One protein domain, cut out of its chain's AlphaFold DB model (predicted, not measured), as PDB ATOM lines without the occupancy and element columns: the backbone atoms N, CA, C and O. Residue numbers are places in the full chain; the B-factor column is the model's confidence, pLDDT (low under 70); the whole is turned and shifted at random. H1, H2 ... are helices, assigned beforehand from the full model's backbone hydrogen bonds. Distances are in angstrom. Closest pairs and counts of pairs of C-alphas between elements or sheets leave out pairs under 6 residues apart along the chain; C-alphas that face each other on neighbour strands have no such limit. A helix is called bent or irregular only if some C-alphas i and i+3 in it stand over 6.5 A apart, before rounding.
ATOM      1  N   ALA A  25     -30.931  34.645  63.823       79.00
ATOM      2  CA  ALA A  25     -31.206  35.899  63.124       79.00
ATOM      3  C   ALA A  25     -29.937  36.746  62.924       79.00
ATOM      4  O   ALA A  25     -29.689  37.243  61.825       79.00
ATOM      5  N   SER A  26     -29.100  36.878  63.955       84.69
ATOM      6  CA  SER A  26     -27.847  37.641  63.860       84.69
ATOM      7  C   SER A  26     -26.841  37.006  62.895       84.69
ATOM      8  O   SER A  26     -26.237  37.721  62.097       84.69
ATOM      9  N   THR A  27     -26.707  35.677  62.882       85.50
ATOM     10  CA  THR A  27     -25.828  34.979  61.924       85.50
ATOM     11  C   THR A  27     -26.304  35.128  60.476       85.50
ATOM     12  O   THR A  27     -25.484  35.364  59.586       85.50
ATOM     13  N   LEU A  28     -27.616  35.097  60.220       88.38
ATOM     14  CA  LEU A  28     -28.171  35.359  58.886       88.38
ATOM     15  C   LEU A  28     -27.926  36.801  58.420       88.38
ATOM     16  O   LEU A  28     -27.551  37.025  57.272       88.38
ATOM     17  N   ILE A  29     -28.075  37.784  59.311       87.81
ATOM     18  CA  ILE A  29     -27.801  39.190  58.980       87.81
ATOM     19  C   ILE A  29     -26.316  39.386  58.667       87.81
ATOM     20  O   ILE A  29     -25.981  39.996  57.655       87.81
ATOM     21  N   ILE A  30     -25.419  38.837  59.491       89.69
ATOM     22  CA  ILE A  30     -23.970  38.959  59.284       89.69
ATOM     23  C   ILE A  30     -23.558  38.303  57.966       89.69
ATOM     24  O   ILE A  30     -22.846  38.917  57.176       89.69
ATOM     25  N   THR A  31     -24.039  37.090  57.683       87.75
ATOM     26  CA  THR A  31     -23.728  36.401  56.421       87.75
ATOM     27  C   THR A  31     -24.250  37.164  55.207       87.75
ATOM     28  O   THR A  31     -23.509  37.319  54.238       87.75
ATOM     29  N   PHE A  32     -25.466  37.716  55.263       89.88
ATOM     30  CA  PHE A  32     -26.006  38.554  54.191       89.88
ATOM     31  C   PHE A  32     -25.179  39.830  53.977       89.88
ATOM     32  O   PHE A  32     -24.833  40.160  52.841       89.88
ATOM     33  N   VAL A  33     -24.798  40.520  55.057       90.38
ATOM     34  CA  VAL A  33     -23.959  41.726  54.989       90.38
ATOM     35  C   VAL A  33     -22.584  41.392  54.407       90.38
ATOM     36  O   VAL A  33     -22.159  42.045  53.456       90.38
ATOM     37  N   CYS A  34     -21.921  40.337  54.887       89.25
ATOM     38  CA  CYS A  34     -20.633  39.890  54.358       89.25
ATOM     39  C   CYS A  34     -20.714  39.506  52.875       89.25
ATOM     40  O   CYS A  34     -19.837  39.890  52.103       89.25
ATOM     41  N   LEU A  35     -21.773  38.806  52.456       87.75
ATOM     42  CA  LEU A  35     -21.974  38.434  51.057       87.75
ATOM     43  C   LEU A  35     -22.203  39.674  50.181       87.75
ATOM     44  O   LEU A  35     -21.607  39.795  49.115       87.75
ATOM     45  N   SER A  36     -23.022  40.623  50.642       82.19
ATOM     46  CA  SER A  36     -23.295  41.868  49.914       82.19
ATOM     47  C   SER A  36     -22.045  42.744  49.762       82.19
ATOM     48  O   SER A  36     -21.797  43.288  48.682       82.19
ATOM     49  N   LEU A  37     -21.208  42.819  50.802       86.62
ATOM     50  CA  LEU A  37     -19.923  43.516  50.773       86.62
ATOM     51  C   LEU A  37     -18.934  42.811  49.846       86.62
ATOM     52  O   LEU A  37     -18.298  43.475  49.035       86.62
ATOM     53  N   TYR A  38     -18.845  41.480  49.905       86.94
ATOM     54  CA  TYR A  38     -17.992  40.697  49.010       86.94
ATOM     55  C   TYR A  38     -18.378  40.904  47.543       86.94
ATOM     56  O   TYR A  38     -17.523  41.213  46.714       86.94
ATOM     57  N   VAL A  39     -19.675  40.821  47.229       80.44
ATOM     58  CA  VAL A  39     -20.173  41.065  45.871       80.44
ATOM     59  C   VAL A  39     -19.852  42.493  45.427       80.44
ATOM     60  O   VAL A  39     -19.386  42.701  44.309       80.44
ATOM     61  N   SER A  40     -20.027  43.476  46.310       79.94
ATOM     62  CA  SER A  40     -19.725  44.874  45.996       79.94
ATOM     63  C   SER A  40     -18.231  45.093  45.737       79.94
ATOM     64  O   SER A  40     -17.864  45.700  44.740       79.94
ATOM     65  N   VAL A  41     -17.349  44.559  46.583       83.69
ATOM     66  CA  VAL A  41     -15.895  44.756  46.467       83.69
ATOM     67  C   VAL A  41     -15.302  43.999  45.279       83.69
ATOM     68  O   VAL A  41     -14.380  44.503  44.648       83.69
ATOM     69  N   VAL A  42     -15.814  42.814  44.941       84.31
ATOM     70  CA  VAL A  42     -15.268  42.014  43.834       84.31
ATOM     71  C   VAL A  42     -15.832  42.457  42.487       84.31
ATOM     72  O   VAL A  42     -15.073  42.663  41.540       84.31
ATOM     73  N   TYR A  43     -17.152  42.631  42.382       80.56
ATOM     74  CA  TYR A  43     -17.793  42.840  41.083       80.56
ATOM     75  C   TYR A  43     -17.909  44.312  40.683       80.56
ATOM     76  O   TYR A  43     -17.855  44.603  39.489       80.56
ATOM     77  N   VAL A  44     -18.021  45.263  41.624       80.00
ATOM     78  CA  VAL A  44     -18.133  46.692  41.263       80.00
ATOM     79  C   VAL A  44     -16.861  47.209  40.581       80.00
ATOM     80  O   VAL A  44     -16.993  47.842  39.533       80.00
ATOM     81  N   PRO A  45     -15.633  46.912  41.056       81.06
ATOM     82  CA  PRO A  45     -14.420  47.343  40.362       81.06
ATOM     83  C   PRO A  45     -14.262  46.699  38.984       81.06
ATOM     84  O   PRO A  45     -13.848  47.373  38.045       81.06
ATOM     85  N   GLN A  46     -14.635  45.422  38.832       80.25
ATOM     86  CA  GLN A  46     -14.617  44.735  37.534       80.25
ATOM     87  C   GLN A  46     -15.602  45.370  36.547       80.25
ATOM     88  O   GLN A  46     -15.259  45.587  35.386       80.25
ATOM     89  N   LEU A  47     -16.804  45.724  37.013       78.06
ATOM     90  CA  LEU A  47     -17.810  46.399  36.198       78.06
ATOM     91  C   LEU A  47     -17.353  47.809  35.797       78.06
ATOM     92  O   LEU A  47     -17.492  48.190  34.639       78.06
ATOM     93  N   LEU A  48     -16.771  48.570  36.731       79.25
ATOM     94  CA  LEU A  48     -16.228  49.904  36.459       79.25
ATOM     95  C   LEU A  48     -15.052  49.853  35.479       79.25
ATOM     96  O   LEU A  48     -14.989  50.684  34.578       79.25
ATOM     97  N   TYR A  49     -14.162  48.866  35.607       80.00
ATOM     98  CA  TYR A  49     -13.066  48.655  34.662       80.00
ATOM     99  C   TYR A  49     -13.588  48.320  33.261       80.00
ATOM    100  O   TYR A  49     -13.133  48.903  32.280       80.00
ATOM    101  N   LEU A  50     -14.591  47.442  33.161       78.88
ATOM    102  CA  LEU A  50     -15.226  47.102  31.888       78.88
ATOM    103  C   LEU A  50     -15.894  48.330  31.247       78.88
ATOM    104  O   LEU A  50     -15.727  48.573  30.056       78.88
ATOM    105  N   LEU A  51     -16.621  49.128  32.036       75.75
ATOM    106  CA  LEU A  51     -17.249  50.369  31.572       75.75
ATOM    107  C   LEU A  51     -16.210  51.402  31.123       75.75
ATOM    108  O   LEU A  51     -16.426  52.081  30.121       75.75
ATOM    109  N   PHE A  52     -15.081  51.499  31.827       76.25
ATOM    110  CA  PHE A  52     -13.972  52.370  31.454       76.25
ATOM    111  C   PHE A  52     -13.295  51.908  30.154       76.25
ATOM    112  O   PHE A  52     -13.119  52.727  29.256       76.25
ATOM    113  N   ASP A  53     -12.999  50.611  29.991       73.81
ATOM    114  CA  ASP A  53     -12.414  50.061  28.754       73.81
ATOM    115  C   ASP A  53     -13.358  50.242  27.554       73.81
ATOM    116  O   ASP A  53     -12.944  50.689  26.483       73.81
ATOM    117  N   ILE A  54     -14.660  49.992  27.744       72.56
ATOM    118  CA  ILE A  54     -15.691  50.259  26.730       72.56
ATOM    119  C   ILE A  54     -15.739  51.755  26.391       72.56
ATOM    120  O   ILE A  54     -15.785  52.114  25.214       72.56
ATOM    121  N   GLY A  55     -15.687  52.637  27.394       66.75
ATOM    122  CA  GLY A  55     -15.687  54.088  27.212       66.75
ATOM    123  C   GLY A  55     -14.473  54.598  26.431       66.75
ATOM    124  O   GLY A  55     -14.631  55.388  25.499       66.75
ATOM    125  N   VAL A  56     -13.272  54.105  26.746       69.94
ATOM    126  CA  VAL A  56     -12.025  54.460  26.047       69.94
ATOM    127  C   VAL A  56     -12.036  53.948  24.602       69.94
ATOM    128  O   VAL A  56     -11.708  54.702  23.683       69.94
ATOM    129  N   ARG A  57     -12.483  52.706  24.364       63.97
ATOM    130  CA  ARG A  57     -12.628  52.151  23.004       63.97
ATOM    131  C   ARG A  57     -13.662  52.906  22.174       63.97
ATOM    132  O   ARG A  57     -13.420  53.175  20.999       63.97
ATOM    133  N   LEU A  58     -14.789  53.289  22.775       61.25
ATOM    134  CA  LEU A  58     -15.804  54.104  22.108       61.25
ATOM    135  C   LEU A  58     -15.280  55.509  21.807       61.25
ATOM    136  O   LEU A  58     -15.530  56.009  20.715       61.25
ATOM    137  N   HIS A  59     -14.514  56.137  22.705       66.25
ATOM    138  CA  HIS A  59     -13.943  57.467  22.475       66.25
ATOM    139  C   HIS A  59     -13.057  57.506  21.218       66.25
ATOM    140  O   HIS A  59     -13.203  58.420  20.402       66.25
ATOM    141  N   ASN A  60     -12.228  56.471  21.025       64.06
ATOM    142  CA  ASN A  60     -11.282  56.337  19.910       64.06
ATOM    143  C   ASN A  60     -11.887  55.787  18.601       64.06
ATOM    144  O   ASN A  60     -11.164  55.585  17.627       64.06
ATOM    145  N   SER A  61     -13.197  55.530  18.569       66.94
ATOM    146  CA  SER A  61     -13.901  54.975  17.407       66.94
ATOM    147  C   SER A  61     -14.489  56.057  16.489       66.94
ATOM    148  O   SER A  61     -14.759  57.189  16.919       66.94
ATOM    149  N   SER A  62     -14.697  55.717  15.211       72.75
ATOM    150  CA  SER A  62     -15.316  56.622  14.234       72.75
ATOM    151  C   SER A  62     -16.774  56.935  14.606       72.75
ATOM    152  O   SER A  62     -17.431  56.181  15.326       72.75
ATOM    153  N   PHE A  63     -17.302  58.060  14.116       73.19
ATOM    154  CA  PHE A  63     -18.680  58.495  14.391       73.19
ATOM    155  C   PHE A  63     -19.723  57.408  14.072       73.19
ATOM    156  O   PHE A  63     -20.639  57.180  14.860       73.19
ATOM    157  N   GLU A  64     -19.534  56.667  12.979       74.56
ATOM    158  CA  GLU A  64     -20.431  55.577  12.579       74.56
ATOM    159  C   GLU A  64     -20.473  54.437  13.609       74.56
ATOM    160  O   GLU A  64     -21.547  53.933  13.939       74.56
ATOM    161  N   GLN A  65     -19.328  54.073  14.195       72.50
ATOM    162  CA  GLN A  65     -19.254  53.028  15.222       72.50
ATOM    163  C   GLN A  65     -19.927  53.464  16.532       72.50
ATOM    164  O   GLN A  65     -20.589  52.652  17.185       72.50
ATOM    165  N   LYS A  66     -19.849  54.756  16.877       74.06
ATOM    166  CA  LYS A  66     -20.580  55.337  18.017       74.06
ATOM    167  C   LYS A  66     -22.095  55.249  17.805       74.06
ATOM    168  O   LYS A  66     -22.809  54.833  18.716       74.06
ATOM    169  N   CYS A  67     -22.587  55.558  16.602       75.38
ATOM    170  CA  CYS A  67     -24.007  55.427  16.264       75.38
ATOM    171  C   CYS A  67     -24.497  53.974  16.364       75.38
ATOM    172  O   CYS A  67     -25.538  53.721  16.973       75.38
ATOM    173  N   VAL A  68     -23.731  53.009  15.841       79.88
ATOM    174  CA  VAL A  68     -24.070  51.578  15.934       79.88
ATOM    175  C   VAL A  68     -24.125  51.111  17.394       79.88
ATOM    176  O   VAL A  68     -25.066  50.415  17.777       79.88
ATOM    177  N   ALA A  69     -23.184  51.541  18.240       77.75
ATOM    178  CA  ALA A  69     -23.177  51.196  19.663       77.75
ATOM    179  C   ALA A  69     -24.393  51.765  20.422       77.75
ATOM    180  O   ALA A  69     -24.990  51.075  21.253       77.75
ATOM    181  N   VAL A  70     -24.818  52.995  20.114       82.00
ATOM    182  CA  VAL A  70     -26.025  53.596  20.714       82.00
ATOM    183  C   VAL A  70     -27.285  52.833  20.296       82.00
ATOM    184  O   VAL A  70     -28.130  52.520  21.133       82.00
ATOM    185  N   VAL A  71     -27.406  52.453  19.024       84.94
ATOM    186  CA  VAL A  71     -28.560  51.669  18.552       84.94
ATOM    187  C   VAL A  71     -28.578  50.271  19.188       84.94
ATOM    188  O   VAL A  71     -29.625  49.810  19.653       84.94
ATOM    189  N   ALA A  72     -27.425  49.605  19.290       84.94
ATOM    190  CA  ALA A  72     -27.313  48.290  19.922       84.94
ATOM    191  C   ALA A  72     -27.655  48.331  21.425       84.94
ATOM    192  O   ALA A  72     -28.352  47.454  21.934       84.94
ATOM    193  N   THR A  73     -27.233  49.375  22.142       84.50
ATOM    194  CA  THR A  73     -27.562  49.533  23.570       84.50
ATOM    195  C   THR A  73     -29.041  49.843  23.789       84.50
ATOM    196  O   THR A  73     -29.667  49.222  24.645       84.50
ATOM    197  N   LEU A  74     -29.648  50.718  22.980       87.00
ATOM    198  CA  LEU A  74     -31.084  51.008  23.063       87.00
ATOM    199  C   LEU A  74     -31.943  49.774  22.760       87.00
ATOM    200  O   LEU A  74     -32.900  49.493  23.483       87.00
ATOM    201  N   THR A  75     -31.586  48.995  21.737       88.94
ATOM    202  CA  THR A  75     -32.288  47.741  21.417       88.94
ATOM    203  C   THR A  75     -32.122  46.699  22.523       88.94
ATOM    204  O   THR A  75     -33.113  46.089  22.930       88.94
ATOM    205  N   ALA A  76     -30.921  46.554  23.093       88.81
ATOM    206  CA  ALA A  76     -30.678  45.682  24.241       88.81
ATOM    207  C   ALA A  76     -31.493  46.103  25.479       88.81
ATOM    208  O   ALA A  76     -32.068  45.245  26.153       88.81
ATOM    209  N   ILE A  77     -31.615  47.407  25.756       88.62
ATOM    210  CA  ILE A  77     -32.445  47.939  26.849       88.62
ATOM    211  C   ILE A  77     -33.924  47.622  26.605       88.62
ATOM    212  O   ILE A  77     -34.601  47.135  27.509       88.62
ATOM    213  N   LEU A  78     -34.433  47.831  25.387       88.44
ATOM    214  CA  LEU A  78     -35.828  47.537  25.043       88.44
ATOM    215  C   LEU A  78     -36.150  46.040  25.154       88.44
ATOM    216  O   LEU A  78     -37.197  45.670  25.696       88.44
ATOM    217  N   ILE A  79     -35.244  45.171  24.695       88.81
ATOM    218  CA  ILE A  79     -35.372  43.714  24.824       88.81
ATOM    219  C   ILE A  79     -35.349  43.310  26.300       88.81
ATOM    220  O   ILE A  79     -36.226  42.567  26.742       88.81
TER     221      ILE A  79
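Overview. This is residues 25 to 79 of the 292 residues of an uncharacterized protein of Steinernema glaseri (UniProt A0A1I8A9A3). One long helix, H1, makes the length of the model, and after a tight turn a second helix of about half its residues, H2, folds back beside its far end as the short arm of a narrow V. The two come near each other at the turn, and most of both helices stands free. The printed part has 55 residues with two named helices, H1 then H2, and no named strand; its class is all helix. It is extended, with a radius of gyration of the C-alphas of 17.9 A and spans of 55 by 25 by 7 A.

Along the chain. H1 runs from residue 25, C-alpha at (-31.206, 35.899, 63.124), to residue 59, 49.1 A from first to last C-alpha. It is neither bent nor irregular, but only just: C-alphas 42 and 45 are 6.4 A apart. H2, residues 63 to 79, measures 24.6 A and ends with C-alpha 79 at (-35.372, 43.714, 24.824).

Arrangement. H1 and H2 are close but not clearly touching; their closest C-alphas, of Leu 58 and Lys 66, are 6.4 A apart. They run opposite ways at a shallow tilt of 30 degrees. Every O i to N i+4 pair is within hydrogen-bond range in H2, and 29 of 31 in H1.

Size, cuts and confidence. The two farthest C-alphas, of Ala 25 and Ser 62, are 55.4 A apart. The printed part has no cut, and the link from H1 to H2 is tight. Residues 55 to 61 have pLDDT under 70.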